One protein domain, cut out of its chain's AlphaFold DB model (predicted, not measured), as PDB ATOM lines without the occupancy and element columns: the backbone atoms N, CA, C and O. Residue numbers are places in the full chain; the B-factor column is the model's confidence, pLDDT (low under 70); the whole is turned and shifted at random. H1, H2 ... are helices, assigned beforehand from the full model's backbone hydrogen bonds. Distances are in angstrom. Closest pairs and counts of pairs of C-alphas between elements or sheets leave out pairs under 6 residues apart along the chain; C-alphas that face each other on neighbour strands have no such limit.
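This is residues 537 to 608 of the 849 residues of the protein "RING-type domain-containing protein" of Diceros bicornis minor (UniProt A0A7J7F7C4). One long straight helix, H1, makes the length of a rod, and the chain then folds back beside it as a long link that ends in a short helix, H2, near the start of H1. The 72 printed residues hold two named helices, H1 then H2, and no named strand: the class is all helix. The whole is extended, with a radius of gyration of the C-alphas of 19.3 A and spans of 60 by 21 by 11 A.

Residues 539 to 544, of which 544 belongs to H1, stand free. H1, residues 544 to 579, and H2, residues 599 to 607, are close but not clearly touching; their closest C-alphas, those of Gln 545 and Phe 606, are 7.5 A apart. They run opposite ways at a shallow tilt of 17 degrees. In H1 and H2 every O i to N i+4 pair is within hydrogen-bond range.

H1 runs 52.7 A from C-alpha 544 at (-23.884, 53.387, 27.101) to C-alpha 579 at (-15.244, 4.637, 9.076). H2 ends with C-alpha 607 at (-11.720, 52.703, 28.024).

The C-alphas farthest apart, those of Glu 542 and Gly 581, are 60.5 A apart. The link from H1 to H2 is long, with 19 residues. The printed part has no cut. The model's pLDDT is under 70 at residues 591 to 608.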
ATOM      1  N   ALA A 537     -21.776  46.941  34.239       83.12
ATOM      2  CA  ALA A 537     -22.897  47.607  33.573       83.12
ATOM      3  C   ALA A 537     -24.155  47.674  34.463       83.12
ATOM      4  O   ALA A 537     -24.781  48.725  34.568       83.12
ATOM      5  N   ALA A 538     -24.489  46.587  35.167       83.81
ATOM      6  CA  ALA A 538     -25.613  46.546  36.105       83.81
ATOM      7  C   ALA A 538     -25.445  47.516  37.290       83.81
ATOM      8  O   ALA A 538     -26.437  48.014  37.815       83.81
ATOM      9  N   SER A 539     -24.205  47.830  37.683       81.94
ATOM     10  CA  SER A 539     -23.906  48.844  38.706       81.94
ATOM     11  C   SER A 539     -23.883  50.295  38.194       81.94
ATOM     12  O   SER A 539     -23.735  51.213  38.997       81.94
ATOM     13  N   ASN A 540     -24.009  50.528  36.881       76.19
ATOM     14  CA  ASN A 540     -23.925  51.858  36.265       76.19
ATOM     15  C   ASN A 540     -24.794  51.934  34.989       76.19
ATOM     16  O   ASN A 540     -24.291  51.888  33.863       76.19
ATOM     17  N   LEU A 541     -26.116  52.026  35.183       72.50
ATOM     18  CA  LEU A 541     -27.122  51.872  34.122       72.50
ATOM     19  C   LEU A 541     -27.071  52.958  33.031       72.50
ATOM     20  O   LEU A 541     -27.540  52.719  31.920       72.50
ATOM     21  N   GLU A 542     -26.509  54.133  33.322       72.06
ATOM     22  CA  GLU A 542     -26.420  55.256  32.374       72.06
ATOM     23  C   GLU A 542     -25.237  55.115  31.394       72.06
ATOM     24  O   GLU A 542     -25.164  55.809  30.377       72.06
ATOM     25  N   SER A 543     -24.307  54.186  31.649       77.75
ATOM     26  CA  SER A 543     -23.117  53.997  30.819       77.75
ATOM     27  C   SER A 543     -23.408  53.203  29.537       77.75
ATOM     28  O   SER A 543     -23.222  51.984  29.461       77.75
ATOM     29  N   LEU A 544     -23.778  53.924  28.470       78.88
ATOM     30  CA  LEU A 544     -23.884  53.387  27.101       78.88
ATOM     31  C   LEU A 544     -22.623  52.615  26.666       78.88
ATOM     32  O   LEU A 544     -22.715  51.608  25.965       78.88
ATOM     33  N   GLN A 545     -21.449  53.057  27.121       77.50
ATOM     34  CA  GLN A 545     -20.161  52.425  26.838       77.50
ATOM     35  C   GLN A 545     -20.016  51.041  27.490       77.50
ATOM     36  O   GLN A 545     -19.539  50.109  26.840       77.50
ATOM     37  N   LEU A 546     -20.440  50.874  28.750       77.06
ATOM     38  CA  LEU A 546     -20.449  49.558  29.398       77.06
ATOM     39  C   LEU A 546     -21.453  48.616  28.725       77.06
ATOM     40  O   LEU A 546     -21.154  47.434  28.564       77.06
ATOM     41  N   LYS A 547     -22.597  49.133  28.263       81.56
ATOM     42  CA  LYS A 547     -23.585  48.343  27.517       81.56
ATOM     43  C   LYS A 547     -23.027  47.827  26.184       81.56
ATOM     44  O   LYS A 547     -23.038  46.621  25.958       81.56
ATOM     45  N   ALA A 548     -22.413  48.696  25.379       80.31
ATOM     46  CA  ALA A 548     -21.737  48.295  24.141       80.31
ATOM     47  C   ALA A 548     -20.605  47.269  24.376       80.31
ATOM     48  O   ALA A 548     -20.395  46.375  23.555       80.31
ATOM     49  N   ALA A 549     -19.904  47.346  25.514       76.75
ATOM     50  CA  ALA A 549     -18.908  46.344  25.890       76.75
ATOM     51  C   ALA A 549     -19.541  44.975  26.221       76.75
ATOM     52  O   ALA A 549     -18.999  43.952  25.804       76.75
ATOM     53  N   VAL A 550     -20.688  44.932  26.914       83.81
ATOM     54  CA  VAL A 550     -21.457  43.687  27.141       83.81
ATOM     55  C   VAL A 550     -21.894  43.070  25.809       83.81
ATOM     56  O   VAL A 550     -21.692  41.874  25.594       83.81
ATOM     57  N   ASP A 551     -22.427  43.872  24.888       83.56
ATOM     58  CA  ASP A 551     -22.870  43.401  23.569       83.56
ATOM     59  C   ASP A 551     -21.693  42.849  22.737       83.56
ATOM     60  O   ASP A 551     -21.791  41.769  22.146       83.56
ATOM     61  N   SER A 552     -20.532  43.514  22.776       80.38
ATOM     62  CA  SER A 552     -19.298  43.032  22.137       80.38
ATOM     63  C   SER A 552     -18.795  41.708  22.730       80.38
ATOM     64  O   SER A 552     -18.341  40.838  21.985       80.38
ATOM     65  N   TRP A 553     -18.873  41.521  24.051       82.38
ATOM     66  CA  TRP A 553     -18.493  40.259  24.696       82.38
ATOM     67  C   TRP A 553     -19.471  39.118  24.379       82.38
ATOM     68  O   TRP A 553     -19.033  37.991  24.143       82.38
ATOM     69  N   ASN A 554     -20.776  39.401  24.294       86.69
ATOM     70  CA  ASN A 554     -21.780  38.433  23.838       86.69
ATOM     71  C   ASN A 554     -21.509  37.963  22.397       86.69
ATOM     72  O   ASN A 554     -21.616  36.768  22.107       86.69
ATOM     73  N   ALA A 555     -21.101  38.873  21.506       85.12
ATOM     74  CA  ALA A 555     -20.702  38.525  20.144       85.12
ATOM     75  C   ALA A 555     -19.474  37.591  20.118       85.12
ATOM     76  O   ALA A 555     -19.495  36.584  19.413       85.12
ATOM     77  N   ILE A 556     -18.449  37.855  20.940       82.88
ATOM     78  CA  ILE A 556     -17.246  37.003  21.051       82.88
ATOM     79  C   ILE A 556     -17.591  35.603  21.583       82.88
ATOM     80  O   ILE A 556     -17.158  34.606  21.005       82.88
ATOM     81  N   VAL A 557     -18.407  35.500  22.639       86.12
ATOM     82  CA  VAL A 557     -18.879  34.201  23.164       86.12
ATOM     83  C   VAL A 557     -19.657  33.424  22.093       86.12
ATOM     84  O   VAL A 557     -19.497  32.211  21.965       86.12
ATOM     85  N   THR A 558     -20.463  34.118  21.286       88.75
ATOM     86  CA  THR A 558     -21.234  33.509  20.190       88.75
ATOM     87  C   THR A 558     -20.327  33.018  19.055       88.75
ATOM     88  O   THR A 558     -20.504  31.897  18.580       88.75
ATOM     89  N   ASP A 559     -19.311  33.792  18.663       85.00
ATOM     90  CA  ASP A 559     -18.296  33.374  17.684       85.00
ATOM     91  C   ASP A 559     -17.520  32.136  18.170       85.00
ATOM     92  O   ASP A 559     -17.425  31.146  17.447       85.00
ATOM     93  N   VAL A 560     -17.049  32.114  19.424       83.75
ATOM     94  CA  VAL A 560     -16.363  30.939  20.000       83.75
ATOM     95  C   VAL A 560     -17.264  29.695  20.000       83.75
ATOM     96  O   VAL A 560     -16.820  28.627  19.576       83.75
ATOM     97  N   ARG A 561     -18.547  29.819  20.369       91.19
ATOM     98  CA  ARG A 561     -19.525  28.714  20.290       91.19
ATOM     99  C   ARG A 561     -19.722  28.199  18.867       91.19
ATOM    100  O   ARG A 561     -19.729  26.987  18.648       91.19
ATOM    101  N   ASN A 562     -19.817  29.100  17.893       89.50
ATOM    102  CA  ASN A 562     -19.932  28.736  16.483       89.50
ATOM    103  C   ASN A 562     -18.672  28.004  15.986       89.50
ATOM    104  O   ASN A 562     -18.791  26.995  15.289       89.50
ATOM    105  N   LYS A 563     -17.469  28.428  16.409       86.56
ATOM    106  CA  LYS A 563     -16.206  27.714  16.132       86.56
ATOM    107  C   LYS A 563     -16.192  26.304  16.738       86.56
ATOM    108  O   LYS A 563     -15.801  25.366  16.044       86.56
ATOM    109  N   ILE A 564     -16.645  26.133  17.985       87.56
ATOM    110  CA  ILE A 564     -16.764  24.822  18.660       87.56
ATOM    111  C   ILE A 564     -17.701  23.897  17.871       87.56
ATOM    112  O   ILE A 564     -17.331  22.763  17.554       87.56
ATOM    113  N   ALA A 565     -18.891  24.383  17.505       90.56
ATOM    114  CA  ALA A 565     -19.877  23.614  16.748       90.56
ATOM    115  C   ALA A 565     -19.358  23.216  15.352       90.56
ATOM    116  O   ALA A 565     -19.451  22.046  14.965       90.56
ATOM    117  N   PHE A 566     -18.749  24.158  14.622       89.44
ATOM    118  CA  PHE A 566     -18.138  23.917  13.313       89.44
ATOM    119  C   PHE A 566     -17.028  22.860  13.386       89.44
ATOM    120  O   PHE A 566     -17.073  21.863  12.663       89.44
ATOM    121  N   LEU A 567     -16.069  23.031  14.303       88.00
ATOM    122  CA  LEU A 567     -14.926  22.129  14.448       88.00
ATOM    123  C   LEU A 567     -15.377  20.708  14.822       88.00
ATOM    124  O   LEU A 567     -14.915  19.731  14.228       88.00
ATOM    125  N   ARG A 568     -16.330  20.587  15.757       92.25
ATOM    126  CA  ARG A 568     -16.925  19.305  16.163       92.25
ATOM    127  C   ARG A 568     -17.612  18.606  14.987       92.25
ATOM    128  O   ARG A 568     -17.452  17.398  14.825       92.25
ATOM    129  N   THR A 569     -18.328  19.360  14.153       92.31
ATOM    130  CA  THR A 569     -19.023  18.838  12.966       92.31
ATOM    131  C   THR A 569     -18.033  18.327  11.922       92.31
ATOM    132  O   THR A 569     -18.137  17.180  11.497       92.31
ATOM    133  N   GLN A 570     -17.024  19.130  11.569       89.00
ATOM    134  CA  GLN A 570     -16.033  18.780  10.547       89.00
ATOM    135  C   GLN A 570     -15.212  17.535  10.907       89.00
ATOM    136  O   GLN A 570     -15.062  16.640  10.075       89.00
ATOM    137  N   TYR A 571     -14.741  17.407  12.154       92.00
ATOM    138  CA  TYR A 571     -14.054  16.179  12.572       92.00
ATOM    139  C   TYR A 571     -14.988  14.965  12.601       92.00
ATOM    140  O   TYR A 571     -14.563  13.880  12.214       92.00
ATOM    141  N   ASN A 572     -16.247  15.113  13.025       93.12
ATOM    142  CA  ASN A 572     -17.201  13.999  13.022       93.12
ATOM    143  C   ASN A 572     -17.530  13.527  11.593       93.12
ATOM    144  O   ASN A 572     -17.634  12.324  11.359       93.12
ATOM    145  N   GLU A 573     -17.633  14.448  10.632       92.50
ATOM    146  CA  GLU A 573     -17.810  14.128   9.212       92.50
ATOM    147  C   GLU A 573     -16.606  13.347   8.655       92.50
ATOM    148  O   GLU A 573     -16.784  12.314   8.009       92.50
ATOM    149  N   GLN A 574     -15.376  13.776   8.968       92.06
ATOM    150  CA  GLN A 574     -14.165  13.051   8.568       92.06
ATOM    151  C   GLN A 574     -14.035  11.691   9.256       92.06
ATOM    152  O   GLN A 574     -13.717  10.713   8.591       92.06
ATOM    153  N   ILE A 575     -14.356  11.585  10.550       92.31
ATOM    154  CA  ILE A 575     -14.404  10.305  11.275       92.31
ATOM    155  C   ILE A 575     -15.387   9.335  10.607       92.31
ATOM    156  O   ILE A 575     -15.086   8.149  10.497       92.31
ATOM    157  N   ASN A 576     -16.542   9.816  10.143       93.31
ATOM    158  CA  ASN A 576     -17.515   8.973   9.450       93.31
ATOM    159  C   ASN A 576     -17.026   8.546   8.057       93.31
ATOM    160  O   ASN A 576     -17.196   7.382   7.710       93.31
ATOM    161  N   LYS A 577     -16.345   9.423   7.309       90.81
ATOM    162  CA  LYS A 577     -15.701   9.062   6.031       90.81
ATOM    163  C   LYS A 577     -14.580   8.037   6.228       90.81
ATOM    164  O   LYS A 577     -14.552   7.041   5.517       90.81
ATOM    165  N   VAL A 578     -13.728   8.197   7.243       91.62
ATOM    166  CA  VAL A 578     -12.713   7.184   7.587       91.62
ATOM    167  C   VAL A 578     -13.373   5.857   7.979       91.62
ATOM    168  O   VAL A 578     -12.962   4.819   7.478       91.62
ATOM    169  N   LYS A 579     -14.452   5.856   8.781       90.62
ATOM    170  CA  LYS A 579     -15.244   4.637   9.076       90.62
ATOM    171  C   LYS A 579     -15.849   3.982   7.831       90.62
ATOM    172  O   LYS A 579     -15.960   2.763   7.798       90.62
ATOM    173  N   GLN A 580     -16.201   4.770   6.819       90.19
ATOM    174  CA  GLN A 580     -16.560   4.328   5.464       90.19
ATOM    175  C   GLN A 580     -15.305   4.077   4.600       90.19
ATOM    176  O   GLN A 580     -15.305   4.364   3.408       90.19
ATOM    177  N   GLY A 581     -14.207   3.627   5.215       84.69
ATOM    178  CA  GLY A 581     -12.953   3.203   4.588       84.69
ATOM    179  C   GLY A 581     -12.199   4.225   3.727       84.69
ATOM    180  O   GLY A 581     -11.230   3.845   3.069       84.69
ATOM    181  N   PHE A 582     -12.578   5.509   3.713       88.50
ATOM    182  CA  PHE A 582     -11.790   6.540   3.031       88.50
ATOM    183  C   PHE A 582     -10.495   6.797   3.812       88.50
ATOM    184  O   PHE A 582     -10.536   7.319   4.925       88.50
ATOM    185  N   ALA A 583      -9.344   6.463   3.223       84.50
ATOM    186  CA  ALA A 583      -8.042   6.620   3.871       84.50
ATOM    187  C   ALA A 583      -7.789   8.071   4.319       84.50
ATOM    188  O   ALA A 583      -7.948   9.008   3.525       84.50
ATOM    189  N   LEU A 584      -7.330   8.260   5.561       80.56
ATOM    190  CA  LEU A 584      -7.119   9.572   6.190       80.56
ATOM    191  C   LEU A 584      -6.254  10.534   5.351       80.56
ATOM    192  O   LEU A 584      -6.476  11.744   5.368       80.56
ATOM    193  N   SER A 585      -5.297  10.006   4.584       77.44
ATOM    194  CA  SER A 585      -4.418  10.767   3.683       77.44
ATOM    195  C   SER A 585      -5.132  11.446   2.506       77.44
ATOM    196  O   SER A 585      -4.551  12.329   1.879       77.44
ATOM    197  N   THR A 586      -6.373  11.053   2.198       79.56
ATOM    198  CA  THR A 586      -7.174  11.598   1.088       79.56
ATOM    199  C   THR A 586      -8.137  12.711   1.509       79.56
ATOM    200  O   THR A 586      -8.733  13.364   0.653       79.56
ATOM    201  N   LEU A 587      -8.297  12.951   2.815       79.94
ATOM    202  CA  LEU A 587      -9.248  13.929   3.344       79.94
ATOM    203  C   LEU A 587      -8.628  15.339   3.445       79.94
ATOM    204  O   LEU A 587      -7.452  15.479   3.793       79.94
ATOM    205  N   PRO A 588      -9.398  16.411   3.170       76.88
ATOM    206  CA  PRO A 588      -8.883  17.777   3.213       76.88
ATOM    207  C   PRO A 588      -8.491  18.180   4.648       76.88
ATOM    208  O   PRO A 588      -9.247  17.904   5.582       76.88
ATOM    209  N   PRO A 589      -7.360  18.874   4.871       73.62
ATOM    210  CA  PRO A 589      -6.978  19.313   6.211       73.62
ATOM    211  C   PRO A 589      -8.022  20.254   6.827       73.62
ATOM    212  O   PRO A 589      -8.288  21.328   6.287       73.62
ATOM    213  N   ILE A 590      -8.576  19.884   7.988       75.94
ATOM    214  CA  ILE A 590      -9.480  20.760   8.748       75.94
ATOM    215  C   ILE A 590      -8.704  22.005   9.177       75.94
ATOM    216  O   ILE A 590      -7.781  21.928   9.996       75.94
ATOM    217  N   GLN A 591      -9.089  23.151   8.614       63.69
ATOM    218  CA  GLN A 591      -8.555  24.448   9.000       63.69
ATOM    219  C   GLN A 591      -9.103  24.830  10.376       63.69
ATOM    220  O   GLN A 591     -10.309  24.750  10.624       63.69
ATOM    221  N   LEU A 592      -8.214  25.244  11.278       60.47
ATOM    222  CA  LEU A 592      -8.631  25.828  12.547       60.47
ATOM    223  C   LEU A 592      -9.217  27.219  12.270       60.47
ATOM    224  O   LEU A 592      -8.568  28.006  11.576       60.47
ATOM    225  N   PRO A 593     -10.408  27.551  12.796       58.84
ATOM    226  CA  PRO A 593     -10.921  28.905  12.680       58.84
ATOM    227  C   PRO A 593      -9.995  29.869  13.444       58.84
ATOM    228  O   PRO A 593      -9.467  29.493  14.497       58.84
ATOM    229  N   PRO A 594      -9.788  31.104  12.952       59.34
ATOM    230  CA  PRO A 594      -8.891  32.052  13.601       59.34
ATOM    231  C   PRO A 594      -9.365  32.362  15.032       59.34
ATOM    232  O   PRO A 594     -10.583  32.399  15.275       59.34
ATOM    233  N   PRO A 595      -8.424  32.582  15.973       55.66
ATOM    234  CA  PRO A 595      -8.760  32.909  17.352       55.66
ATOM    235  C   PRO A 595      -9.589  34.202  17.412       55.66
ATOM    236  O   PRO A 595      -9.405  35.082  16.562       55.66
ATOM    237  N   PRO A 596     -10.499  34.341  18.394       56.91
ATOM    238  CA  PRO A 596     -11.212  35.596  18.604       56.91
ATOM    239  C   PRO A 596     -10.217  36.740  18.893       56.91
ATOM    240  O   PRO A 596      -9.140  36.492  19.446       56.91
ATOM    241  N   PRO A 597     -10.545  37.994  18.533       57.81
ATOM    242  CA  PRO A 597      -9.671  39.136  18.792       57.81
ATOM    243  C   PRO A 597      -9.431  39.309  20.299       57.81
ATOM    244  O   PRO A 597     -10.363  39.178  21.093       57.81
ATOM    245  N   SER A 598      -8.189  39.627  20.696       53.88
ATOM    246  CA  SER A 598      -7.858  39.790  22.119       53.88
ATOM    247  C   SER A 598      -8.730  40.882  22.756       53.88
ATOM    248  O   SER A 598      -8.776  42.007  22.242       53.88
ATOM    249  N   PRO A 599      -9.385  40.600  23.897       49.78
ATOM    250  CA  PRO A 599     -10.257  41.560  24.563       49.78
ATOM    251  C   PRO A 599      -9.510  42.787  25.098       49.78
ATOM    252  O   PRO A 599     -10.128  43.836  25.272       49.78
ATOM    253  N   GLU A 600      -8.188  42.703  25.300       49.84
ATOM    254  CA  GLU A 600      -7.350  43.868  25.621       49.84
ATOM    255  C   GLU A 600      -7.453  44.953  24.539       49.84
ATOM    256  O   GLU A 600      -7.487  46.136  24.869       49.84
ATOM    257  N   ILE A 601      -7.546  44.567  23.260       53.38
ATOM    258  CA  ILE A 601      -7.578  45.498  22.120       53.38
ATOM    259  C   ILE A 601      -8.885  46.299  22.136       53.38
ATOM    260  O   ILE A 601      -8.867  47.526  22.059       53.38
ATOM    261  N   LEU A 602     -10.016  45.613  22.323       50.22
ATOM    262  CA  LEU A 602     -11.330  46.248  22.445       50.22
ATOM    263  C   LEU A 602     -11.417  47.105  23.718       50.22
ATOM    264  O   LEU A 602     -11.862  48.251  23.664       50.22
ATOM    265  N   MET A 603     -10.942  46.601  24.862       51.78
ATOM    266  CA  MET A 603     -10.957  47.373  26.110       51.78
ATOM    267  C   MET A 603     -10.052  48.613  26.052       51.78
ATOM    268  O   MET A 603     -10.457  49.650  26.573       51.78
ATOM    269  N   GLN A 604      -8.891  48.565  25.384       54.94
ATOM    270  CA  GLN A 604      -8.068  49.756  25.131       54.94
ATOM    271  C   GLN A 604      -8.790  50.770  24.234       54.94
ATOM    272  O   GLN A 604      -8.797  51.959  24.552       54.94
ATOM    273  N   GLN A 605      -9.424  50.306  23.151       50.28
ATOM    274  CA  GLN A 605     -10.098  51.169  22.179       50.28
ATOM    275  C   GLN A 605     -11.306  51.915  22.772       50.28
ATOM    276  O   GLN A 605     -11.586  53.035  22.351       50.28
ATOM    277  N   PHE A 606     -11.986  51.337  23.770       47.62
ATOM    278  CA  PHE A 606     -13.087  52.004  24.470       47.62
ATOM    279  C   PHE A 606     -12.650  52.764  25.736       47.62
ATOM    280  O   PHE A 606     -13.022  53.921  25.903       47.62
ATOM    281  N   LEU A 607     -11.910  52.148  26.667       51.19
ATOM    282  CA  LEU A 607     -11.720  52.703  28.024       51.19
ATOM    283  C   LEU A 607     -10.599  53.750  28.148       51.19
ATOM    284  O   LEU A 607     -10.441  54.336  29.219       51.19
ATOM    285  N   GLY A 608      -9.816  53.997  27.091       45.31
ATOM    286  CA  GLY A 608      -8.874  55.125  27.026       45.31
ATOM    287  C   GLY A 608      -7.739  55.111  28.061       45.31
ATOM    288  O   GLY A 608      -7.081  56.129  28.267       45.31
TER     289      GLY A 608